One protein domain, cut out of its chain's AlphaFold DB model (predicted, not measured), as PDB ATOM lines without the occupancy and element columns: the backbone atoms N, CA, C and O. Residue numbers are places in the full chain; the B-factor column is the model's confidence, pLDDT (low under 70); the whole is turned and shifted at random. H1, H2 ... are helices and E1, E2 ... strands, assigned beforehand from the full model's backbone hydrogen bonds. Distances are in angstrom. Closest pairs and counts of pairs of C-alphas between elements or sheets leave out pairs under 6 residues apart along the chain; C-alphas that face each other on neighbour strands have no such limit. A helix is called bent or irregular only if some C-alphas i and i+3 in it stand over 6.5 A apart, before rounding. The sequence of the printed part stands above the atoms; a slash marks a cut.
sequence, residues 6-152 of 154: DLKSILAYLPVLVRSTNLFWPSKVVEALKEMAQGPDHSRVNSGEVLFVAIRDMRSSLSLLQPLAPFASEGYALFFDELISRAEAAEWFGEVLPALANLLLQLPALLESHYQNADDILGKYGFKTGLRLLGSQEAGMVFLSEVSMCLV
ATOM      1  N   ASP A   6     154.943   4.532 112.646       80.12
ATOM      2  CA  ASP A   6     154.384   3.505 113.534       80.12
ATOM      3  C   ASP A   6     152.965   3.887 113.982       80.12
ATOM      4  O   ASP A   6     152.019   3.153 113.694       80.12
ATOM      5  N   LEU A   7     152.790   5.085 114.545       80.94
ATOM      6  CA  LEU A   7     151.476   5.606 114.926       80.94
ATOM      7  C   LEU A   7     150.530   5.695 113.720       80.94
ATOM      8  O   LEU A   7     149.420   5.167 113.781       80.94
ATOM      9  N   LYS A   8     150.968   6.293 112.600       81.75
ATOM     10  CA  LYS A   8     150.147   6.425 111.378       81.75
ATOM     11  C   LYS A   8     149.582   5.095 110.893       81.75
ATOM     12  O   LYS A   8     148.438   5.063 110.449       81.75
ATOM     13  N   SER A   9     150.356   4.012 111.001       82.31
ATOM     14  CA  SER A   9     149.923   2.681 110.564       82.31
ATOM     15  C   SER A   9     148.698   2.159 111.323       82.31
ATOM     16  O   SER A   9     147.959   1.334 110.785       82.31
ATOM     17  N   ILE A  10     148.452   2.656 112.542       81.81
ATOM     18  CA  ILE A  10     147.335   2.221 113.387       81.81
ATOM     19  C   ILE A  10     146.284   3.296 113.654       81.81
ATOM     20  O   ILE A  10     145.250   2.984 114.232       81.81
ATOM     21  N   LEU A  11     146.494   4.547 113.237       78.44
ATOM     22  CA  LEU A  11     145.546   5.637 113.507       78.44
ATOM     23  C   LEU A  11     144.136   5.345 112.992       78.44
ATOM     24  O   LEU A  11     143.171   5.619 113.692       78.44
ATOM     25  N   ALA A  12     144.014   4.720 111.819       76.25
ATOM     26  CA  ALA A  12     142.721   4.321 111.254       76.25
ATOM     27  C   ALA A  12     141.959   3.292 112.117       76.25
ATOM     28  O   ALA A  12     140.784   3.015 111.880       76.25
ATOM     29  N   TYR A  13     142.640   2.699 113.093       76.44
ATOM     30  CA  TYR A  13     142.148   1.638 113.957       76.44
ATOM     31  C   TYR A  13     141.958   2.074 115.405       76.44
ATOM     32  O   TYR A  13     141.381   1.301 116.173       76.44
ATOM     33  N   LEU A  14     142.429   3.269 115.764       79.12
ATOM     34  CA  LEU A  14     142.291   3.833 117.093       79.12
ATOM     35  C   LEU A  14     141.120   4.818 117.133       79.12
ATOM     36  O   LEU A  14     140.917   5.581 116.191       79.12
ATOM     37  N   PRO A  15     140.372   4.871 118.242       78.94
ATOM     38  CA  PRO A  15     139.241   5.775 118.378       78.94
ATOM     39  C   PRO A  15     139.687   7.191 118.797       78.94
ATOM     40  O   PRO A  15     138.991   7.862 119.543       78.94
ATOM     41  N   VAL A  16     140.850   7.668 118.348       82.44
ATOM     42  CA  VAL A  16     141.392   8.989 118.711       82.44
ATOM     43  C   VAL A  16     141.761   9.784 117.469       82.44
ATOM     44  O   VAL A  16     142.156   9.229 116.445       82.44
ATOM     45  N   LEU A  17     141.649  11.105 117.563       82.94
ATOM     46  CA  LEU A  17     142.083  12.025 116.522       82.94
ATOM     47  C   LEU A  17     143.485  12.540 116.835       82.94
ATOM     48  O   LEU A  17     143.833  12.762 117.994       82.94
ATOM     49  N   VAL A  18     144.267  12.785 115.786       81.31
ATOM     50  CA  VAL A  18     145.553  13.480 115.887       81.31
ATOM     51  C   VAL A  18     145.355  14.934 115.488       81.31
ATOM     52  O   VAL A  18     144.794  15.216 114.428       81.31
ATOM     53  N   ARG A  19     145.827  15.860 116.323       79.00
ATOM     54  CA  ARG A  19     146.014  17.267 115.951       79.00
ATOM     55  C   ARG A  19     147.376  17.719 116.451       79.00
ATOM     56  O   ARG A  19     147.641  17.713 117.653       79.00
ATOM     57  N   SER A  20     148.223  18.124 115.516       76.62
ATOM     58  CA  SER A  20     149.602  18.548 115.736       76.62
ATOM     59  C   SER A  20     150.457  17.452 116.383       76.62
ATOM     60  O   SER A  20     151.013  16.562 115.735       76.62
ATOM     61  N   THR A  21     150.589  17.489 117.703       70.50
ATOM     62  CA  THR A  21     151.398  16.528 118.454       70.50
ATOM     63  C   THR A  21     150.587  15.687 119.412       70.50
ATOM     64  O   THR A  21     151.189  14.805 120.010       70.50
ATOM     65  N   ASN A  22     149.278  15.924 119.520       81.12
ATOM     66  CA  ASN A  22     148.471  15.367 120.595       81.12
ATOM     67  C   ASN A  22     147.361  14.467 120.048       81.12
ATOM     68  O   ASN A  22     146.802  14.706 118.969       81.12
ATOM     69  N   LEU A  23     147.046  13.445 120.832       86.56
ATOM     70  CA  LEU A  23     145.911  12.558 120.666       86.56
ATOM     71  C   LEU A  23     144.760  13.089 121.512       86.56
ATOM     72  O   LEU A  23     144.931  13.456 122.671       86.56
ATOM     73  N   PHE A  24     143.561  13.123 120.947       89.00
ATOM     74  CA  PHE A  24     142.387  13.556 121.694       89.00
ATOM     75  C   PHE A  24     141.118  12.892 121.171       89.00
ATOM     76  O   PHE A  24     140.997  12.515 120.003       89.00
ATOM     77  N   TRP A  25     140.145  12.783 122.065       90.69
ATOM     78  CA  TRP A  25     138.772  12.445 121.728       90.69
ATOM     79  C   TRP A  25     138.034  13.686 121.203       90.69
ATOM     80  O   TRP A  25     138.259  14.786 121.715       90.69
ATOM     81  N   PRO A  26     137.105  13.553 120.239       90.44
ATOM     82  CA  PRO A  26     136.173  14.627 119.899       90.44
ATOM     83  C   PRO A  26     135.430  15.132 121.144       90.44
ATOM     84  O   PRO A  26     135.095  14.336 122.019       90.44
ATOM     85  N   SER A  27     135.113  16.429 121.210       91.25
ATOM     86  CA  SER A  27     134.486  17.039 122.398       91.25
ATOM     87  C   SER A  27     133.207  16.321 122.836       91.25
ATOM     88  O   SER A  27     133.065  16.009 124.012       91.25
ATOM     89  N   LYS A  28     132.345  15.954 121.880       91.31
ATOM     90  CA  LYS A  28     131.119  15.183 122.140       91.31
ATOM     91  C   LYS A  28     131.390  13.828 122.798       91.31
ATOM     92  O   LYS A  28     130.628  13.394 123.649       91.31
ATOM     93  N   VAL A  29     132.477  13.161 122.406       92.81
ATOM     94  CA  VAL A  29     132.876  11.873 122.992       92.81
ATOM     95  C   VAL A  29     133.415  12.087 124.404       92.81
ATOM     96  O   VAL A  29     133.075  11.327 125.300       92.81
ATOM     97  N   VAL A  30     134.194  13.150 124.634       94.38
ATOM     98  CA  VAL A  30     134.666  13.511 125.984       94.38
ATOM     99  C   VAL A  30     133.495  13.788 126.924       94.38
ATOM    100  O   VAL A  30     133.520  13.335 128.062       94.38
ATOM    101  N   GLU A  31     132.491  14.537 126.471       95.19
ATOM    102  CA  GLU A  31     131.292  14.847 127.258       95.19
ATOM    103  C   GLU A  31     130.517  13.574 127.601       95.19
ATOM    104  O   GLU A  31     130.296  13.306 128.779       95.19
ATOM    105  N   ALA A  32     130.223  12.734 126.604       94.81
ATOM    106  CA  ALA A  32     129.533  11.464 126.817       94.81
ATOM    107  C   ALA A  32     130.293  10.538 127.783       94.81
ATOM    108  O   ALA A  32     129.701   9.983 128.706       94.81
ATOM    109  N   LEU A  33     131.614  10.402 127.625       95.69
ATOM    110  CA  LEU A  33     132.438   9.596 128.530       95.69
ATOM    111  C   LEU A  33     132.476  10.179 129.950       95.69
ATOM    112  O   LEU A  33     132.451   9.420 130.914       95.69
ATOM    113  N   LYS A  34     132.510  11.509 130.107       97.06
ATOM    114  CA  LYS A  34     132.432  12.157 131.427       97.06
ATOM    115  C   LYS A  34     131.092  11.908 132.103       97.06
ATOM    116  O   LYS A  34     131.080  11.664 133.301       97.06
ATOM    117  N   GLU A  35     129.989  11.958 131.364       96.94
ATOM    118  CA  GLU A  35     128.669  11.637 131.906       96.94
ATOM    119  C   GLU A  35     128.583  10.161 132.307       96.94
ATOM    120  O   GLU A  35     128.149   9.860 133.417       96.94
ATOM    121  N   MET A  36     129.055   9.237 131.459       97.12
ATOM    122  CA  MET A  36     129.091   7.800 131.783       97.12
ATOM    123  C   MET A  36     129.978   7.501 132.992       97.12
ATOM    124  O   MET A  36     129.620   6.674 133.823       97.12
ATOM    125  N   ALA A  37     131.099   8.208 133.141       97.06
ATOM    126  CA  ALA A  37     131.987   8.093 134.294       97.06
ATOM    127  C   ALA A  37     131.338   8.518 135.626       97.06
ATOM    128  O   ALA A  37     131.838   8.137 136.681       97.06
ATOM    129  N   GLN A  38     130.247   9.290 135.590       97.00
ATOM    130  CA  GLN A  38     129.456   9.680 136.767       97.00
ATOM    131  C   GLN A  38     128.293   8.713 137.053       97.00
ATOM    132  O   GLN A  38     127.486   8.961 137.953       97.00
ATOM    133  N   GLY A  39     128.176   7.631 136.281       95.56
ATOM    134  CA  GLY A  39     127.167   6.600 136.481       95.56
ATOM    135  C   GLY A  39     125.875   6.779 135.672       95.56
ATOM    136  O   GLY A  39     125.702   7.739 134.906       95.56
ATOM    137  N   PRO A  40     124.939   5.828 135.833       95.88
ATOM    138  CA  PRO A  40     123.704   5.760 135.055       95.88
ATOM    139  C   PRO A  40     122.717   6.885 135.394       95.88
ATOM    140  O   PRO A  40     121.955   7.292 134.522       95.88
ATOM    141  N   ASP A  41     122.754   7.451 136.603       95.75
ATOM    142  CA  ASP A  41     121.869   8.565 136.988       95.75
ATOM    143  C   ASP A  41     122.172   9.858 136.211       95.75
ATOM    144  O   ASP A  41     121.272  10.656 135.942       95.75
ATOM    145  N   HIS A  42     123.434  10.047 135.809       95.62
ATOM    146  CA  HIS A  42     123.878  11.201 135.027       95.62
ATOM    147  C   HIS A  42     123.782  10.934 133.524       95.62
ATOM    148  O   HIS A  42     123.165  11.708 132.795       95.62
ATOM    149  N   SER A  43     124.355   9.818 133.064       94.81
ATOM    150  CA  SER A  43     124.418   9.468 131.636       94.81
ATOM    151  C   SER A  43     123.122   8.902 131.064       94.81
ATOM    152  O   SER A  43     122.947   8.874 129.847       94.81
ATOM    153  N   ARG A  44     122.221   8.412 131.926       95.88
ATOM    154  CA  ARG A  44     121.022   7.635 131.570       95.88
ATOM    155  C   ARG A  44     121.313   6.317 130.848       95.88
ATOM    156  O   ARG A  44     120.379   5.667 130.389       95.88
ATOM    157  N   VAL A  45     122.578   5.901 130.763       96.62
ATOM    158  CA  VAL A  45     122.978   4.629 130.156       96.62
ATOM    159  C   VAL A  45     122.829   3.523 131.193       96.62
ATOM    160  O   VAL A  45     123.706   3.320 132.027       96.62
ATOM    161  N   ASN A  46     121.690   2.835 131.162       96.25
ATOM    162  CA  ASN A  46     121.327   1.808 132.143       96.25
ATOM    163  C   ASN A  46     120.727   0.534 131.520       96.25
ATOM    164  O   ASN A  46     120.154  -0.282 132.241       96.25
ATOM    165  N   SER A  47     120.838   0.379 130.199       96.56
ATOM    166  CA  SER A  47     120.392  -0.797 129.451       96.56
ATOM    167  C   SER A  47     121.302  -1.059 128.255       96.56
ATOM    168  O   SER A  47     122.039  -0.171 127.804       96.56
ATOM    169  N   GLY A  48     121.246  -2.280 127.725       95.81
ATOM    170  CA  GLY A  48     121.991  -2.683 126.537       95.81
ATOM    171  C   GLY A  48     121.617  -1.855 125.310       95.81
ATOM    172  O   GLY A  48     122.499  -1.371 124.595       95.81
ATOM    173  N   GLU A  49     120.321  -1.617 125.096       94.50
ATOM    174  CA  GLU A  49     119.837  -0.781 123.991       94.50
ATOM    175  C   GLU A  49     120.403   0.651 124.054       94.50
ATOM    176  O   GLU A  49     120.931   1.168 123.065       94.50
ATOM    177  N   VAL A  50     120.355   1.286 125.232       96.00
ATOM    178  CA  VAL A  50     120.842   2.663 125.411       96.00
ATOM    179  C   VAL A  50     122.365   2.727 125.286       96.00
ATOM    180  O   VAL A  50     122.895   3.657 124.673       96.00
ATOM    181  N   LEU A  51     123.083   1.719 125.795       96.12
ATOM    182  CA  LEU A  51     124.531   1.606 125.626       96.12
ATOM    183  C   LEU A  51     124.919   1.528 124.147       96.12
ATOM    184  O   LEU A  51     125.827   2.238 123.708       96.12
ATOM    185  N   PHE A  52     124.214   0.713 123.360       94.38
ATOM    186  CA  PHE A  52     124.460   0.607 121.925       94.38
ATOM    187  C   PHE A  52     124.251   1.947 121.207       94.38
ATOM    188  O   PHE A  52     125.089   2.347 120.391       94.38
ATOM    189  N   VAL A  53     123.171   2.668 121.531       93.88
ATOM    190  CA  VAL A  53     122.907   4.007 120.984       93.88
ATOM    191  C   VAL A  53     124.058   4.957 121.308       93.88
ATOM    192  O   VAL A  53     124.584   5.608 120.404       93.88
ATOM    193  N   ALA A  54     124.517   4.980 122.560       94.06
ATOM    194  CA  ALA A  54     125.614   5.845 122.971       94.06
ATOM    195  C   ALA A  54     126.933   5.506 122.247       94.06
ATOM    196  O   ALA A  54     127.632   6.404 121.769       94.06
ATOM    197  N   ILE A  55     127.253   4.216 122.081       91.69
ATOM    198  CA  ILE A  55     128.421   3.757 121.308       91.69
ATOM    199  C   ILE A  55     128.318   4.210 119.850       91.69
ATOM    200  O   ILE A  55     129.284   4.743 119.294       91.69
ATOM    201  N   ARG A  56     127.161   4.018 119.214       90.06
ATOM    202  CA  ARG A  56     126.924   4.429 117.824       90.06
ATOM    203  C   ARG A  56     127.118   5.936 117.651       90.06
ATOM    204  O   ARG A  56     127.793   6.362 116.710       90.06
ATOM    205  N   ASP A  57     126.581   6.733 118.566       90.19
ATOM    206  CA  ASP A  57     126.653   8.191 118.505       90.19
ATOM    207  C   ASP A  57     128.096   8.688 118.724       90.19
ATOM    208  O   ASP A  57     128.579   9.549 117.977       90.19
ATOM    209  N   MET A  58     128.854   8.073 119.641       89.94
ATOM    210  CA  MET A  58     130.292   8.340 119.795       89.94
ATOM    211  C   MET A  58     131.093   7.970 118.538       89.94
ATOM    212  O   MET A  58     131.905   8.769 118.067       89.94
ATOM    213  N   ARG A  59     130.835   6.801 117.932       87.06
ATOM    214  CA  ARG A  59     131.495   6.368 116.682       87.06
ATOM    215  C   ARG A  59     131.228   7.323 115.522       87.06
ATOM    216  O   ARG A  59     132.139   7.590 114.737       87.06
ATOM    217  N   SER A  60     130.016   7.876 115.441       86.25
ATOM    218  CA  SER A  60     129.659   8.870 114.420       86.25
ATOM    219  C   SER A  60     130.516  10.139 114.524       86.25
ATOM    220  O   SER A  60     130.923  10.701 113.508       86.25
ATOM    221  N   SER A  61     130.883  10.535 115.748       84.69
ATOM    222  CA  SER A  61     131.737  11.701 116.017       84.69
ATOM    223  C   SER A  61     133.212  11.463 115.679       84.69
ATOM    224  O   SER A  61     133.961  12.422 115.503       84.69
ATOM    225  N   LEU A  62     133.632  10.200 115.585       78.44
ATOM    226  CA  LEU A  62     135.001   9.789 115.260       78.44
ATOM    227  C   LEU A  62     135.210   9.513 113.767       78.44
ATOM    228  O   LEU A  62     136.314   9.154 113.365       78.44
ATOM    229  N   SER A  63     134.159   9.645 112.949       70.50
ATOM    230  CA  SER A  63     134.173   9.265 111.529       70.50
ATOM    231  C   SER A  63     134.700   7.838 111.298       70.50
ATOM    232  O   SER A  63     135.293   7.556 110.258       70.50
ATOM    233  N   LEU A  64     134.493   6.926 112.259       67.31
ATOM    234  CA  LEU A  64     134.895   5.527 112.123       67.31
ATOM    235  C   LEU A  64     134.063   4.888 111.005       67.31
ATOM    236  O   LEU A  64     132.859   4.690 111.146       67.31
ATOM    237  N   LEU A  65     134.722   4.587 109.885       58.06
ATOM    238  CA  LEU A  65     134.078   4.230 108.613       58.06
ATOM    239  C   LEU A  65     133.479   2.816 108.579       58.06
ATOM    240  O   LEU A  65     132.786   2.474 107.623       58.06
ATOM    241  N   GLN A  66     133.750   1.979 109.584       73.12
ATOM    242  CA  GLN A  66     133.250   0.607 109.602       73.12
ATOM    243  C   GLN A  66     131.894   0.525 110.320       73.12
ATOM    244  O   GLN A  66     131.815   0.898 111.500       73.12
ATOM    245  N   PRO A  67     130.838   0.030 109.643       75.38
ATOM    246  CA  PRO A  67     129.552  -0.203 110.283       75.38
ATOM    247  C   PRO A  67     129.700  -1.249 111.393       75.38
ATOM    248  O   PRO A  67     130.529  -2.156 111.309       75.38
ATOM    249  N   LEU A  68     128.899  -1.102 112.449       81.88
ATOM    250  CA  LEU A  68     128.737  -2.156 113.450       81.88
ATOM    251  C   LEU A  68     128.057  -3.374 112.809       81.88
ATOM    252  O   LEU A  68     127.418  -3.257 111.761       81.88
ATOM    253  N   ALA A  69     128.203  -4.544 113.434       86.31
ATOM    254  CA  ALA A  69     127.531  -5.753 112.967       86.31
ATOM    255  C   ALA A  69     126.002  -5.528 112.880       86.31
ATOM    256  O   ALA A  69     125.456  -4.835 113.741       86.31
ATOM    257  N   PRO A  70     125.302  -6.118 111.890       85.25
ATOM    258  CA  PRO A  70     123.883  -5.844 111.640       85.25
ATOM    259  C   PRO A  70     122.948  -6.065 112.836       85.25
ATOM    260  O   PRO A  70     121.936  -5.387 112.920       85.25
ATOM    261  N   PHE A  71     123.306  -6.978 113.745       90.94
ATOM    262  CA  PHE A  71     122.512  -7.346 114.926       90.94
ATOM    263  C   PHE A  71     123.174  -6.925 116.242       90.94
ATOM    264  O   PHE A  71     122.962  -7.536 117.289       90.94
ATOM    265  N   ALA A  72     124.078  -5.943 116.187       90.12
ATOM    266  CA  ALA A  72     124.804  -5.514 117.372       90.12
ATOM    267  C   ALA A  72     123.848  -4.938 118.426       90.12
ATOM    268  O   ALA A  72     123.971  -5.307 119.589       90.12
ATOM    269  N   SER A  73     122.873  -4.112 118.032       92.88
ATOM    270  CA  SER A  73     121.844  -3.566 118.935       92.88
ATOM    271  C   SER A  73     121.135  -4.656 119.730       92.88
ATOM    272  O   SER A  73     121.050  -4.585 120.953       92.88
ATOM    273  N   GLU A  74     120.681  -5.686 119.027       95.25
ATOM    274  CA  GLU A  74     119.954  -6.823 119.565       95.25
ATOM    275  C   GLU A  74     120.855  -7.656 120.468       95.25
ATOM    276  O   GLU A  74     120.404  -8.125 121.502       95.25
ATOM    277  N   GLY A  75     122.138  -7.802 120.127       95.38
ATOM    278  CA  GLY A  75     123.108  -8.489 120.978       95.38
ATOM    279  C   GLY A  75     123.325  -7.791 122.323       95.38
ATOM    280  O   GLY A  75     123.337  -8.457 123.356       95.38
ATOM    281  N   TYR A  76     123.463  -6.459 122.324       94.81
ATOM    282  CA  TYR A  76     123.586  -5.685 123.566       94.81
ATOM    283  C   TYR A  76     122.311  -5.774 124.408       94.81
ATOM    284  O   TYR A  76     122.407  -6.044 125.605       94.81
ATOM    285  N   ALA A  77     121.142  -5.579 123.789       96.06
ATOM    286  CA  ALA A  77     119.856  -5.670 124.475       96.06
ATOM    287  C   ALA A  77     119.621  -7.077 125.044       96.06
ATOM    288  O   ALA A  77     119.378  -7.226 126.235       96.06
ATOM    289  N   LEU A  78     119.817  -8.127 124.244       96.56
ATOM    290  CA  LEU A  78     119.681  -9.514 124.693       96.56
ATOM    291  C   LEU A  78     120.573  -9.805 125.904       96.56
ATOM    292  O   LEU A  78     120.122 -10.410 126.870       96.56
ATOM    293  N   PHE A  79     121.842  -9.390 125.873       96.44
ATOM    294  CA  PHE A  79     122.760  -9.688 126.968       96.44
ATOM    295  C   PHE A  79     122.386  -8.949 128.258       96.44
ATOM    296  O   PHE A  79     122.219  -9.589 129.295       96.44
ATOM    297  N   PHE A  80     122.265  -7.621 128.199       96.94
ATOM    298  CA  PHE A  80     122.088  -6.792 129.395       96.94
ATOM    299  C   PHE A  80     120.646  -6.728 129.894       96.94
ATOM    300  O   PHE A  80     120.434  -6.579 131.097       96.94
ATOM    301  N   ASP A  81     119.673  -6.839 128.990       95.94
ATOM    302  CA  ASP A  81     118.268  -6.587 129.304       95.94
ATOM    303  C   ASP A  81     117.481  -7.896 129.499       95.94
ATOM    304  O   ASP A  81     116.477  -7.895 130.215       95.94
ATOM    305  N   GLU A  82     117.943  -9.019 128.924       95.62
ATOM    306  CA  GLU A  82     117.238 -10.312 128.982       95.62
ATOM    307  C   GLU A  82     118.039 -11.461 129.625       95.62
ATOM    308  O   GLU A  82     117.459 -12.266 130.356       95.62
ATOM    309  N   LEU A  83     119.342 -11.589 129.341       96.94
ATOM    310  CA  LEU A  83     120.132 -12.768 129.720       96.94
ATOM    311  C   LEU A  83     120.638 -12.713 131.167       96.94
ATOM    312  O   LEU A  83     120.556 -13.711 131.884       96.94
ATOM    313  N   ILE A  84     121.205 -11.579 131.582       96.19
ATOM    314  CA  ILE A  84     121.713 -11.399 132.948       96.19
ATOM    315  C   ILE A  84     120.612 -10.884 133.875       96.19
ATOM    316  O   ILE A  84     119.620 -10.298 133.437       96.19
ATOM    317  N   SER A  85     120.769 -11.086 135.184       97.25
ATOM    318  CA  SER A  85     119.777 -10.575 136.126       97.25
ATOM    319  C   SER A  85     119.793  -9.045 136.171       97.25
ATOM    320  O   SER A  85     120.827  -8.395 136.013       97.25
ATOM    321  N   ARG A  86     118.641  -8.446 136.490       95.31
ATOM    322  CA  ARG A  86     118.524  -6.985 136.634       95.31
ATOM    323  C   ARG A  86     119.498  -6.406 137.670       95.31
ATOM    324  O   ARG A  86     119.914  -5.262 137.528       95.31
ATOM    325  N   ALA A  87     119.831  -7.172 138.710       96.75
ATOM    326  CA  ALA A  87     120.796  -6.758 139.726       96.75
ATOM    327  C   ALA A  87     122.224  -6.715 139.159       96.75
ATOM    328  O   ALA A  87     122.901  -5.707 139.330       96.75
ATOM    329  N   GLU A  88     122.638  -7.752 138.425       96.88
ATOM    330  CA  GLU A  88     123.948  -7.798 137.758       96.88
ATOM    331  C   GLU A  88     124.075  -6.712 136.685       96.88
ATOM    332  O   GLU A  88     125.106  -6.048 136.599       96.88
ATOM    333  N   ALA A  89     123.022  -6.477 135.896       96.81
ATOM    334  CA  ALA A  89     122.999  -5.384 134.927       96.81
ATOM    335  C   ALA A  89     123.162  -4.022 135.620       96.81
ATOM    336  O   ALA A  89     123.993  -3.214 135.209       96.81
ATOM    337  N   ALA A  90     122.405  -3.775 136.695       96.88
ATOM    338  CA  ALA A  90     122.491  -2.527 137.448       96.88
ATOM    339  C   ALA A  90     123.885  -2.308 138.059       96.88
ATOM    340  O   ALA A  90     124.397  -1.193 137.999       96.88
ATOM    341  N   GLU A  91     124.516  -3.357 138.592       96.94
ATOM    342  CA  GLU A  91     125.900  -3.308 139.078       96.94
ATOM    343  C   GLU A  91     126.879  -2.997 137.939       96.94
ATOM    344  O   GLU A  91     127.728  -2.117 138.066       96.94
ATOM    345  N   TRP A  92     126.726  -3.649 136.785       97.12
ATOM    346  CA  TRP A  92     127.594  -3.413 135.635       97.12
ATOM    347  C   TRP A  92     127.510  -1.964 135.135       97.12
ATOM    348  O   TRP A  92     128.539  -1.318 134.929       97.12
ATOM    349  N   PHE A  93     126.298  -1.420 134.983       97.50
ATOM    350  CA  PHE A  93     126.103  -0.026 134.577       97.50
ATOM    351  C   PHE A  93     126.505   0.978 135.666       97.50
ATOM    352  O   PHE A  93     126.886   2.099 135.333       97.50
ATOM    353  N   GLY A  94     126.428   0.595 136.942       97.25
ATOM    354  CA  GLY A  94     126.792   1.433 138.087       97.25
ATOM    355  C   GLY A  94     128.291   1.501 138.373       97.25
ATOM    356  O   GLY A  94     128.774   2.553 138.778       97.25
ATOM    357  N   GLU A  95     129.032   0.422 138.125       95.31
ATOM    358  CA  GLU A  95     130.434   0.289 138.551       95.31
ATOM    359  C   GLU A  95     131.380   0.054 137.369       95.31
ATOM    360  O   GLU A  95     132.381   0.758 137.193       95.31
ATOM    361  N   VAL A  96     131.048  -0.906 136.500       95.56
ATOM    362  CA  VAL A  96     131.938  -1.330 135.412       95.56
ATOM    363  C   VAL A  96     131.958  -0.306 134.283       95.56
ATOM    364  O   VAL A  96     133.035   0.132 133.874       95.56
ATOM    365  N   LEU A  97     130.792   0.113 133.783       95.88
ATOM    366  CA  LEU A  97     130.716   1.109 132.711       95.88
ATOM    367  C   LEU A  97     131.393   2.440 133.101       95.88
ATOM    368  O   LEU A  97     132.176   2.950 132.293       95.88
ATOM    369  N   PRO A  98     131.192   2.992 134.314       97.25
ATOM    370  CA  PRO A  98     131.867   4.221 134.723       97.25
ATOM    371  C   PRO A  98     133.385   4.070 134.854       97.25
ATOM    372  O   PRO A  98     134.134   4.967 134.448       97.25
ATOM    373  N   ALA A  99     133.869   2.933 135.363       95.19
ATOM    374  CA  ALA A  99     135.301   2.636 135.412       95.19
ATOM    375  C   ALA A  99     135.910   2.557 134.001       95.19
ATOM    376  O   ALA A  99     136.955   3.160 133.739       95.19
ATOM    377  N   LEU A 100     135.223   1.893 133.064       93.88
ATOM    378  CA  LEU A 100     135.623   1.840 131.657       93.88
ATOM    379  C   LEU A 100     135.628   3.230 131.010       93.88
ATOM    380  O   LEU A 100     136.564   3.562 130.285       93.88
ATOM    381  N   ALA A 101     134.630   4.068 131.291       94.75
ATOM    382  CA  ALA A 101     134.562   5.426 130.760       94.75
ATOM    383  C   ALA A 101     135.714   6.310 131.273       94.75
ATOM    384  O   ALA A 101     136.359   7.002 130.482       94.75
ATOM    385  N   ASN A 102     136.037   6.233 132.569       94.75
ATOM    386  CA  ASN A 102     137.199   6.913 133.155       94.75
ATOM    387  C   ASN A 102     138.514   6.459 132.521       94.75
ATOM    388  O   ASN A 102     139.375   7.281 132.201       94.75
ATOM    389  N   LEU A 103     138.654   5.156 132.294       91.38
ATOM    390  CA  LEU A 103     139.819   4.596 131.633       91.38
ATOM    391  C   LEU A 103     139.938   5.095 130.180       91.38
ATOM    392  O   LEU A 103     141.011   5.524 129.751       91.38
ATOM    393  N   LEU A 104     138.834   5.117 129.427       91.44
ATOM    394  CA  LEU A 104     138.808   5.640 128.059       91.44
ATOM    395  C   LEU A 104     139.140   7.134 128.001       91.44
ATOM    396  O   LEU A 104     139.849   7.555 127.088       91.44
ATOM    397  N   LEU A 105     138.722   7.938 128.985       92.75
ATOM    398  CA  LEU A 105     139.121   9.349 129.083       92.75
ATOM    399  C   LEU A 105     140.643   9.525 129.192       92.75
ATOM    400  O   LEU A 105     141.177  10.508 128.678       92.75
ATOM    401  N   GLN A 106     141.344   8.573 129.811       92.06
ATOM    402  CA  GLN A 106     142.804   8.589 129.946       92.06
ATOM    403  C   GLN A 106     143.539   8.027 128.721       92.06
ATOM    404  O   GLN A 106     144.734   8.282 128.565       92.06
ATOM    405  N   LEU A 107     142.847   7.307 127.828       89.06
ATOM    406  CA  LEU A 107     143.450   6.625 126.679       89.06
ATOM    407  C   LEU A 107     144.378   7.513 125.829       89.06
ATOM    408  O   LEU A 107     145.470   7.046 125.507       89.06
ATOM    409  N   PRO A 108     144.028   8.765 125.464       89.44
ATOM    410  CA  PRO A 108     144.909   9.577 124.635       89.44
ATOM    411  C   PRO A 108     146.236   9.876 125.338       89.44
ATOM    412  O   PRO A 108     147.286   9.673 124.743       89.44
ATOM    413  N   ALA A 109     146.200  10.243 126.622       88.31
ATOM    414  CA  ALA A 109     147.403  10.507 127.414       88.31
ATOM    415  C   ALA A 109     148.246   9.236 127.635       88.31
ATOM    416  O   ALA A 109     149.475   9.283 127.590       88.31
ATOM    417  N   LEU A 110     147.595   8.082 127.834       86.31
ATOM    418  CA  LEU A 110     148.274   6.788 127.954       86.31
ATOM    419  C   LEU A 110     148.982   6.400 126.651       86.31
ATOM    420  O   LEU A 110     150.141   5.987 126.682       86.31
ATOM    421  N   LEU A 111     148.316   6.572 125.506       84.69
ATOM    422  CA  LEU A 111     148.926   6.369 124.193       84.69
ATOM    423  C   LEU A 111     150.079   7.350 123.973       84.69
ATOM    424  O   LEU A 111     151.133   6.950 123.485       84.69
ATOM    425  N   GLU A 112     149.916   8.612 124.365       85.75
ATOM    426  CA  GLU A 112     150.977   9.605 124.239       85.75
ATOM    427  C   GLU A 112     152.234   9.213 125.018       85.75
ATOM    428  O   GLU A 112     153.325   9.171 124.446       85.75
ATOM    429  N   SER A 113     152.057   8.849 126.288       84.44
ATOM    430  CA  SER A 113     153.121   8.345 127.156       84.44
ATOM    431  C   SER A 113     153.772   7.082 126.586       84.44
ATOM    432  O   SER A 113     154.997   6.976 126.563       84.44
ATOM    433  N   HIS A 114     152.985   6.143 126.040       82.94
ATOM    434  CA  HIS A 114     153.511   4.939 125.383       82.94
ATOM    435  C   HIS A 114     154.485   5.284 124.257       82.94
ATOM    436  O   HIS A 114     155.609   4.783 124.230       82.94
ATOM    437  N   TYR A 115     154.085   6.163 123.337       79.81
ATOM    438  CA  TYR A 115     154.947   6.538 122.218       79.81
ATOM    439  C   TYR A 115     156.154   7.372 122.650       79.81
ATOM    440  O   TYR A 115     157.217   7.209 122.055       79.81
ATOM    441  N   GLN A 116     156.030   8.218 123.676       80.12
ATOM    442  CA  GLN A 116     157.177   8.934 124.245       80.12
ATOM    443  C   GLN A 116     158.201   7.956 124.847       80.12
ATOM    444  O   GLN A 116     159.381   8.013 124.512       80.12
ATOM    445  N   ASN A 117     157.749   6.995 125.656       75.31
ATOM    446  CA  ASN A 117     158.618   6.001 126.295       75.31
ATOM    447  C   ASN A 117     159.241   5.013 125.299       75.31
ATOM    448  O   ASN A 117     160.359   4.532 125.515       75.31
ATOM    449  N   ALA A 118     158.539   4.717 124.200       72.81
ATOM    450  CA  ALA A 118     159.042   3.857 123.133       72.81
ATOM    451  C   ALA A 118     160.369   4.367 122.542       72.81
ATOM    452  O   ALA A 118     161.229   3.566 122.162       72.81
ATOM    453  N   ASP A 119     160.560   5.687 122.529       66.12
ATOM    454  CA  ASP A 119     161.770   6.324 122.014       66.12
ATOM    455  C   ASP A 119     162.938   6.260 123.024       66.12
ATOM    456  O   ASP A 119     164.102   6.313 122.625       66.12
ATOM    457  N   ASP A 120     162.658   6.068 124.320       65.19
ATOM    458  CA  ASP A 120     163.629   6.287 125.398       65.19
ATOM    459  C   ASP A 120     164.334   5.020 125.921       65.19
ATOM    460  O   ASP A 120     165.536   5.063 126.205       65.19
ATOM    461  N   ILE A 121     163.617   3.892 126.048       57.94
ATOM    462  CA  ILE A 121     164.129   2.672 126.719       57.94
ATOM    463  C   ILE A 121     164.772   1.691 125.728       57.94
ATOM    464  O   ILE A 121     165.871   1.191 125.954       57.94
ATOM    465  N   LEU A 122     164.095   1.420 124.611       58.09
ATOM    466  CA  LEU A 122     164.518   0.443 123.596       58.09
ATOM    467  C   LEU A 122     164.790   1.097 122.231       58.09
ATOM    468  O   LEU A 122     165.567   0.557 121.439       58.09
ATOM    469  N   GLY A 123     164.250   2.302 122.001       57.47
ATOM    470  CA  GLY A 123     164.553   3.131 120.833       57.47
ATOM    471  C   GLY A 123     166.041   3.485 120.715       57.47
ATOM    472  O   GLY A 123     166.589   3.449 119.615       57.47
ATOM    473  N   LYS A 124     166.739   3.690 121.844       58.00
ATOM    474  CA  LYS A 124     168.204   3.912 121.889       58.00
ATOM    475  C   LYS A 124     169.028   2.720 121.393       58.00
ATOM    476  O   LYS A 124     170.156   2.906 120.949       58.00
ATOM    477  N   TYR A 125     168.456   1.517 121.427       59.44
ATOM    478  CA  TYR A 125     169.063   0.287 120.915       59.44
ATOM    479  C   TYR A 125     168.530  -0.100 119.521       59.44
ATOM    480  O   TYR A 125     168.825  -1.185 119.029       59.44
ATOM    481  N   GLY A 126     167.753   0.778 118.870       58.56
ATOM    482  CA  GLY A 126     167.215   0.569 117.522       58.56
ATOM    483  C   GLY A 126     165.933  -0.270 117.453       58.56
ATOM    484  O   GLY A 126     165.452  -0.551 116.353       58.56
ATOM    485  N   PHE A 127     165.347  -0.657 118.590       60.69
ATOM    486  CA  PHE A 127     164.104  -1.428 118.620       60.69
ATOM    487  C   PHE A 127     162.879  -0.506 118.562       60.69
ATOM    488  O   PHE A 127     162.695   0.371 119.406       60.69
ATOM    489  N   LYS A 128     161.998  -0.741 117.584       65.38
ATOM    490  CA  LYS A 128     160.707  -0.047 117.461       65.38
ATOM    491  C   LYS A 128     159.675  -0.708 118.378       65.38
ATOM    492  O   LYS A 128     159.209  -1.801 118.077       65.38
ATOM    493  N   THR A 129     159.324  -0.045 119.477       71.50
ATOM    494  CA  THR A 129     158.369  -0.548 120.491       71.50
ATOM    495  C   THR A 129     157.022   0.179 120.481       71.50
ATOM    496  O   THR A 129     156.107  -0.175 121.227       71.50
ATOM    497  N   GLY A 130     156.869   1.180 119.608       76.69
ATOM    498  CA  GLY A 130     155.584   1.817 119.338       76.69
ATOM    499  C   GLY A 130     154.572   0.805 118.800       76.69
ATOM    500  O   GLY A 130     154.931  -0.101 118.040       76.69
ATOM    501  N   LEU A 131     153.303   0.962 119.191       81.38
ATOM    502  CA  LEU A 131     152.224   0.179 118.592       81.38
ATOM    503  C   LEU A 131     152.204   0.469 117.083       81.38
ATOM    504  O   LEU A 131     152.236   1.619 116.655       81.38
ATOM    505  N   ARG A 132     152.204  -0.583 116.270       83.44
ATOM    506  CA  ARG A 132     152.200  -0.480 114.811       83.44
ATOM    507  C   ARG A 132     151.519  -1.687 114.201       83.44
ATOM    508  O   ARG A 132     151.484  -2.754 114.814       83.44
ATOM    509  N   LEU A 133     151.017  -1.530 112.985       81.50
ATOM    510  CA  LEU A 133     150.542  -2.664 112.212       81.50
ATOM    511  C   LEU A 133     151.754  -3.489 111.761       81.50
ATOM    512  O   LEU A 133     152.712  -2.937 111.218       81.50
ATOM    513  N   LEU A 134     151.717  -4.796 112.004       80.50
ATOM    514  CA  LEU A 134     152.729  -5.723 111.504       80.50
ATOM    515  C   LEU A 134     152.335  -6.191 110.106       80.50
ATOM    516  O   LEU A 134     151.167  -6.501 109.851       80.50
ATOM    517  N   GLY A 135     153.307  -6.234 109.198       77.56
ATOM    518  CA  GLY A 135     153.114  -6.806 107.873       77.56
ATOM    519  C   GLY A 135     152.829  -8.309 107.926       77.56
ATOM    520  O   GLY A 135     153.062  -8.984 108.931       77.56
ATOM    521  N   SER A 136     152.343  -8.858 106.812       82.38
ATOM    522  CA  SER A 136     152.185 -10.309 106.676       82.38
ATOM    523  C   SER A 136     153.520 -11.007 106.945       82.38
ATOM    524  O   SER A 136     154.527 -10.664 106.329       82.38
ATOM    525  N   GLN A 137     153.510 -11.981 107.860       79.12
ATOM    526  CA  GLN A 137     154.690 -12.744 108.293       79.12
ATOM    527  C   GLN A 137     155.789 -11.913 108.988       79.12
ATOM    528  O   GLN A 137     156.907 -12.397 109.161       79.12
ATOM    529  N   GLU A 138     155.492 -10.690 109.438       80.81
ATOM    530  CA  GLU A 138     156.413  -9.917 110.272       80.81
ATOM    531  C   GLU A 138     156.309 -10.383 111.732       80.81
ATOM    532  O   GLU A 138     155.244 -10.322 112.351       80.81
ATOM    533  N   ALA A 139     157.419 -10.862 112.298       75.00
ATOM    534  CA  ALA A 139     157.478 -11.210 113.711       75.00
ATOM    535  C   ALA A 139     157.369  -9.940 114.568       75.00
ATOM    536  O   ALA A 139     158.063  -8.950 114.332       75.00
ATOM    537  N   GLY A 140     156.527  -9.982 115.597       71.62
ATOM    538  CA  GLY A 140     156.386  -8.881 116.540       71.62
ATOM    539  C   GLY A 140     156.048  -9.363 117.937       71.62
ATOM    540  O   GLY A 140     155.609 -10.492 118.143       71.62
ATOM    541  N   MET A 141     156.290  -8.486 118.903       67.88
ATOM    542  CA  MET A 141     156.035  -8.725 120.314       67.88
ATOM    543  C   MET A 141     155.203  -7.566 120.844       67.88
ATOM    544  O   MET A 141     155.524  -6.405 120.588       67.88
ATOM    545  N   VAL A 142     154.126  -7.883 121.558       67.44
ATOM    546  CA  VAL A 142     153.261  -6.888 122.188       67.44
ATOM    547  C   VAL A 142     153.431  -7.023 123.693       67.44
ATOM    548  O   VAL A 142     153.080  -8.048 124.272       67.44
ATOM    549  N   PHE A 143     153.986  -5.990 124.318       63.72
ATOM    550  CA  PHE A 143     154.048  -5.888 125.769       63.72
ATOM    551  C   PHE A 143     152.797  -5.162 126.243       63.72
ATOM    552  O   PHE A 143     152.635  -3.967 125.999       63.72
ATOM    553  N   LEU A 144     151.895  -5.904 126.875       60.38
ATOM    554  CA  LEU A 144     150.696  -5.344 127.482       60.38
ATOM    555  C   LEU A 144     150.995  -5.041 128.950       60.38
ATOM    556  O   LEU A 144     151.547  -5.882 129.659       60.38
ATOM    557  N   SER A 145     150.641  -3.837 129.392       63.06
ATOM    558  CA  SER A 145     150.522  -3.551 130.825       63.06
ATOM    559  C   SER A 145     149.097  -3.887 131.269       63.06
ATOM    560  O   SER A 145     148.216  -4.083 130.431       63.06
ATOM    561  N   GLU A 146     148.829  -3.923 132.573       56.44
ATOM    562  CA  GLU A 146     147.478  -4.187 133.103       56.44
ATOM    563  C   GLU A 146     146.407  -3.219 132.539       56.44
ATOM    564  O   GLU A 146     145.230  -3.557 132.465       56.44
ATOM    565  N   VAL A 147     146.821  -2.049 132.038       51.69
ATOM    566  CA  VAL A 147     145.965  -0.992 131.468       51.69
ATOM    567  C   VAL A 147     145.590  -1.240 129.994       51.69
ATOM    568  O   VAL A 147     144.778  -0.523 129.413       51.69
ATOM    569  N   SER A 148     146.142  -2.274 129.351       50.69
ATOM    570  CA  SER A 148     145.909  -2.564 127.929       50.69
ATOM    571  C   SER A 148     144.480  -3.005 127.573       50.69
ATOM    572  O   SER A 148     144.164  -3.156 126.391       50.69
ATOM    573  N   MET A 149     143.597  -3.155 128.565       43.22
ATOM    574  CA  MET A 149     142.183  -3.495 128.385       43.22
ATOM    575  C   MET A 149     141.433  -2.513 127.459       43.22
ATOM    576  O   MET A 149     140.480  -2.915 126.795       43.22
ATOM    577  N   CYS A 150     141.894  -1.261 127.319       49.59
ATOM    578  CA  CYS A 150     141.270  -0.257 126.443       49.59
ATOM    579  C   CYS A 150     141.216  -0.639 124.954       49.59
ATOM    580  O   CYS A 150     140.416  -0.074 124.213       49.59
ATOM    581  N   LEU A 151     142.092  -1.537 124.489       53.19
ATOM    582  CA  LEU A 151     142.241  -1.857 123.063       53.19
ATOM    583  C   LEU A 151     141.393  -3.057 122.602       53.19
ATOM    584  O   LEU A 151     141.417  -3.392 121.420       53.19
ATOM    585  N   VAL A 152     140.641  -3.701 123.505       46.22
ATOM    586  CA  VAL A 152     139.903  -4.951 123.223       46.22
ATOM    587  C   VAL A 152     138.473  -4.709 122.693       46.22
ATOM    588  O   VAL A 152     137.809  -5.641 122.254       46.22
TER     589      VAL A 152
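This is residues 6 to 152 of the 154 residues of the protein "Poly(ADP-ribose) glycohydrolase" of Citrus sinensis (UniProt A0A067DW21). A long bent helix, H6, runs along most of the length of an elongated model: its first arm, H6a, joins H2, H4 and H5 in a loosely closed up-and-down bundle at one end, and its second arm, H6b, reaches away past the small strand hairpin of E1 and E2. From the far end of H6b, residues 121 to 145, with no named element, lead back to the short H7. The printed part has 147 residues, with seven named helices and two named strands in the order H1 E1 E2 H2 H3 H4 H5 H6 H7, and its class is mostly helix. The sheet, E1 - E2, is antiparallel. The whole is only just compact, close to loose, with a radius of gyration of the C-alphas of 17.6 A and spans of 53 by 32 by 28 A.

E1, residues 17 to 19, and E2, residues 22 to 24, are antiparallel neighbours and a hairpin, with N 17 and O 24 2.9 A apart and N 22 and O 19 3.1 A apart, within hydrogen-bond range. H6, residues 86 to 120, was assigned as one helix by its hydrogen bonds but is bent: C-alphas 105 and 108 are 7.3 A apart, and its arms H6a, residues 86 to 105, and H6b, residues 108 to 120, stand at a steep tilt of 48 degrees. The closest C-alphas of E2 and H6b are those of Leu 23 and Pro 108, 5.1 A apart. H1, residues 6 to 11, touches no helix; its closest C-alpha to E1 is that of Leu 11, 7.9 A from that of Leu 17. H2, residues 27 to 37, is the hub. It touches H6a, residues 97 to 105 alone, closest at the C-alphas of Ala 37 and Pro 98, 3.9 A, at a steep tilt of 43 degrees, opposite ways. It touches H4, residues 48 to 61, at the C-alphas of Val 29 and Met 58, 5.4 A, at a shallow tilt of 26 degrees, opposite ways. H3, residues 40 to 43, touches H2 at the C-alphas of Ser 43 and Glu 35, 4.8 A. H4, with residues 48 to 53 alone, touches H5, residues 72 to 83, in a helical hairpin, closest at the C-alphas of Gly 48 and Ala 77, 4.2 A. H5 and H6a are close but not clearly touching, at the C-alphas of Phe 80 and Ala 89, 5.8 A, while H4 and H6a are apart. H2, H4, H5 and H6a form a bundle, up and down, each running against the one before it. H7, residues 146 to 151, only just touches H6a, with 3 pairs of C-alphas within 8 A, the closest being Leu 104 and Cys 150, 6.6 A, about perpendicular at 87 degrees. Every O i to N i+4 pair is within hydrogen-bond range in H2 and H4, against 1 of 2 in H1, 7 of 8 in H5, 14 of 16 in H6a, 7 of 9 in H6b and 0 of 2 in H7, where 1 of 3 O i to N i+3 pairs is within range.

H6a is 27.4 A from first to last C-alpha, H4 20.3 A, H6b 19.0 A, and H2 and H5 15.1 A each. H1 begins at C-alpha 6, (154.384, 3.505, 113.534), H6a begins at C-alpha 86, (118.524, -6.985, 136.634), and H7 ends at C-alpha 151, (142.241, -1.857, 123.063). H6a and H7 are irregular: C-alphas 94 and 97 are 6.7 A apart, and C-alphas 146 and 149 are 7.1 A apart.

The two C-alphas farthest apart are those of Glu 82 and Tyr 125, 53.5 A. The printed part has no cut. The link from H6 to H7 is long, 25 residues. The mean pLDDT of the printed part is 83.8, and it is under 70 in residues 64 to 65, 119 to 128 and 141 to 152.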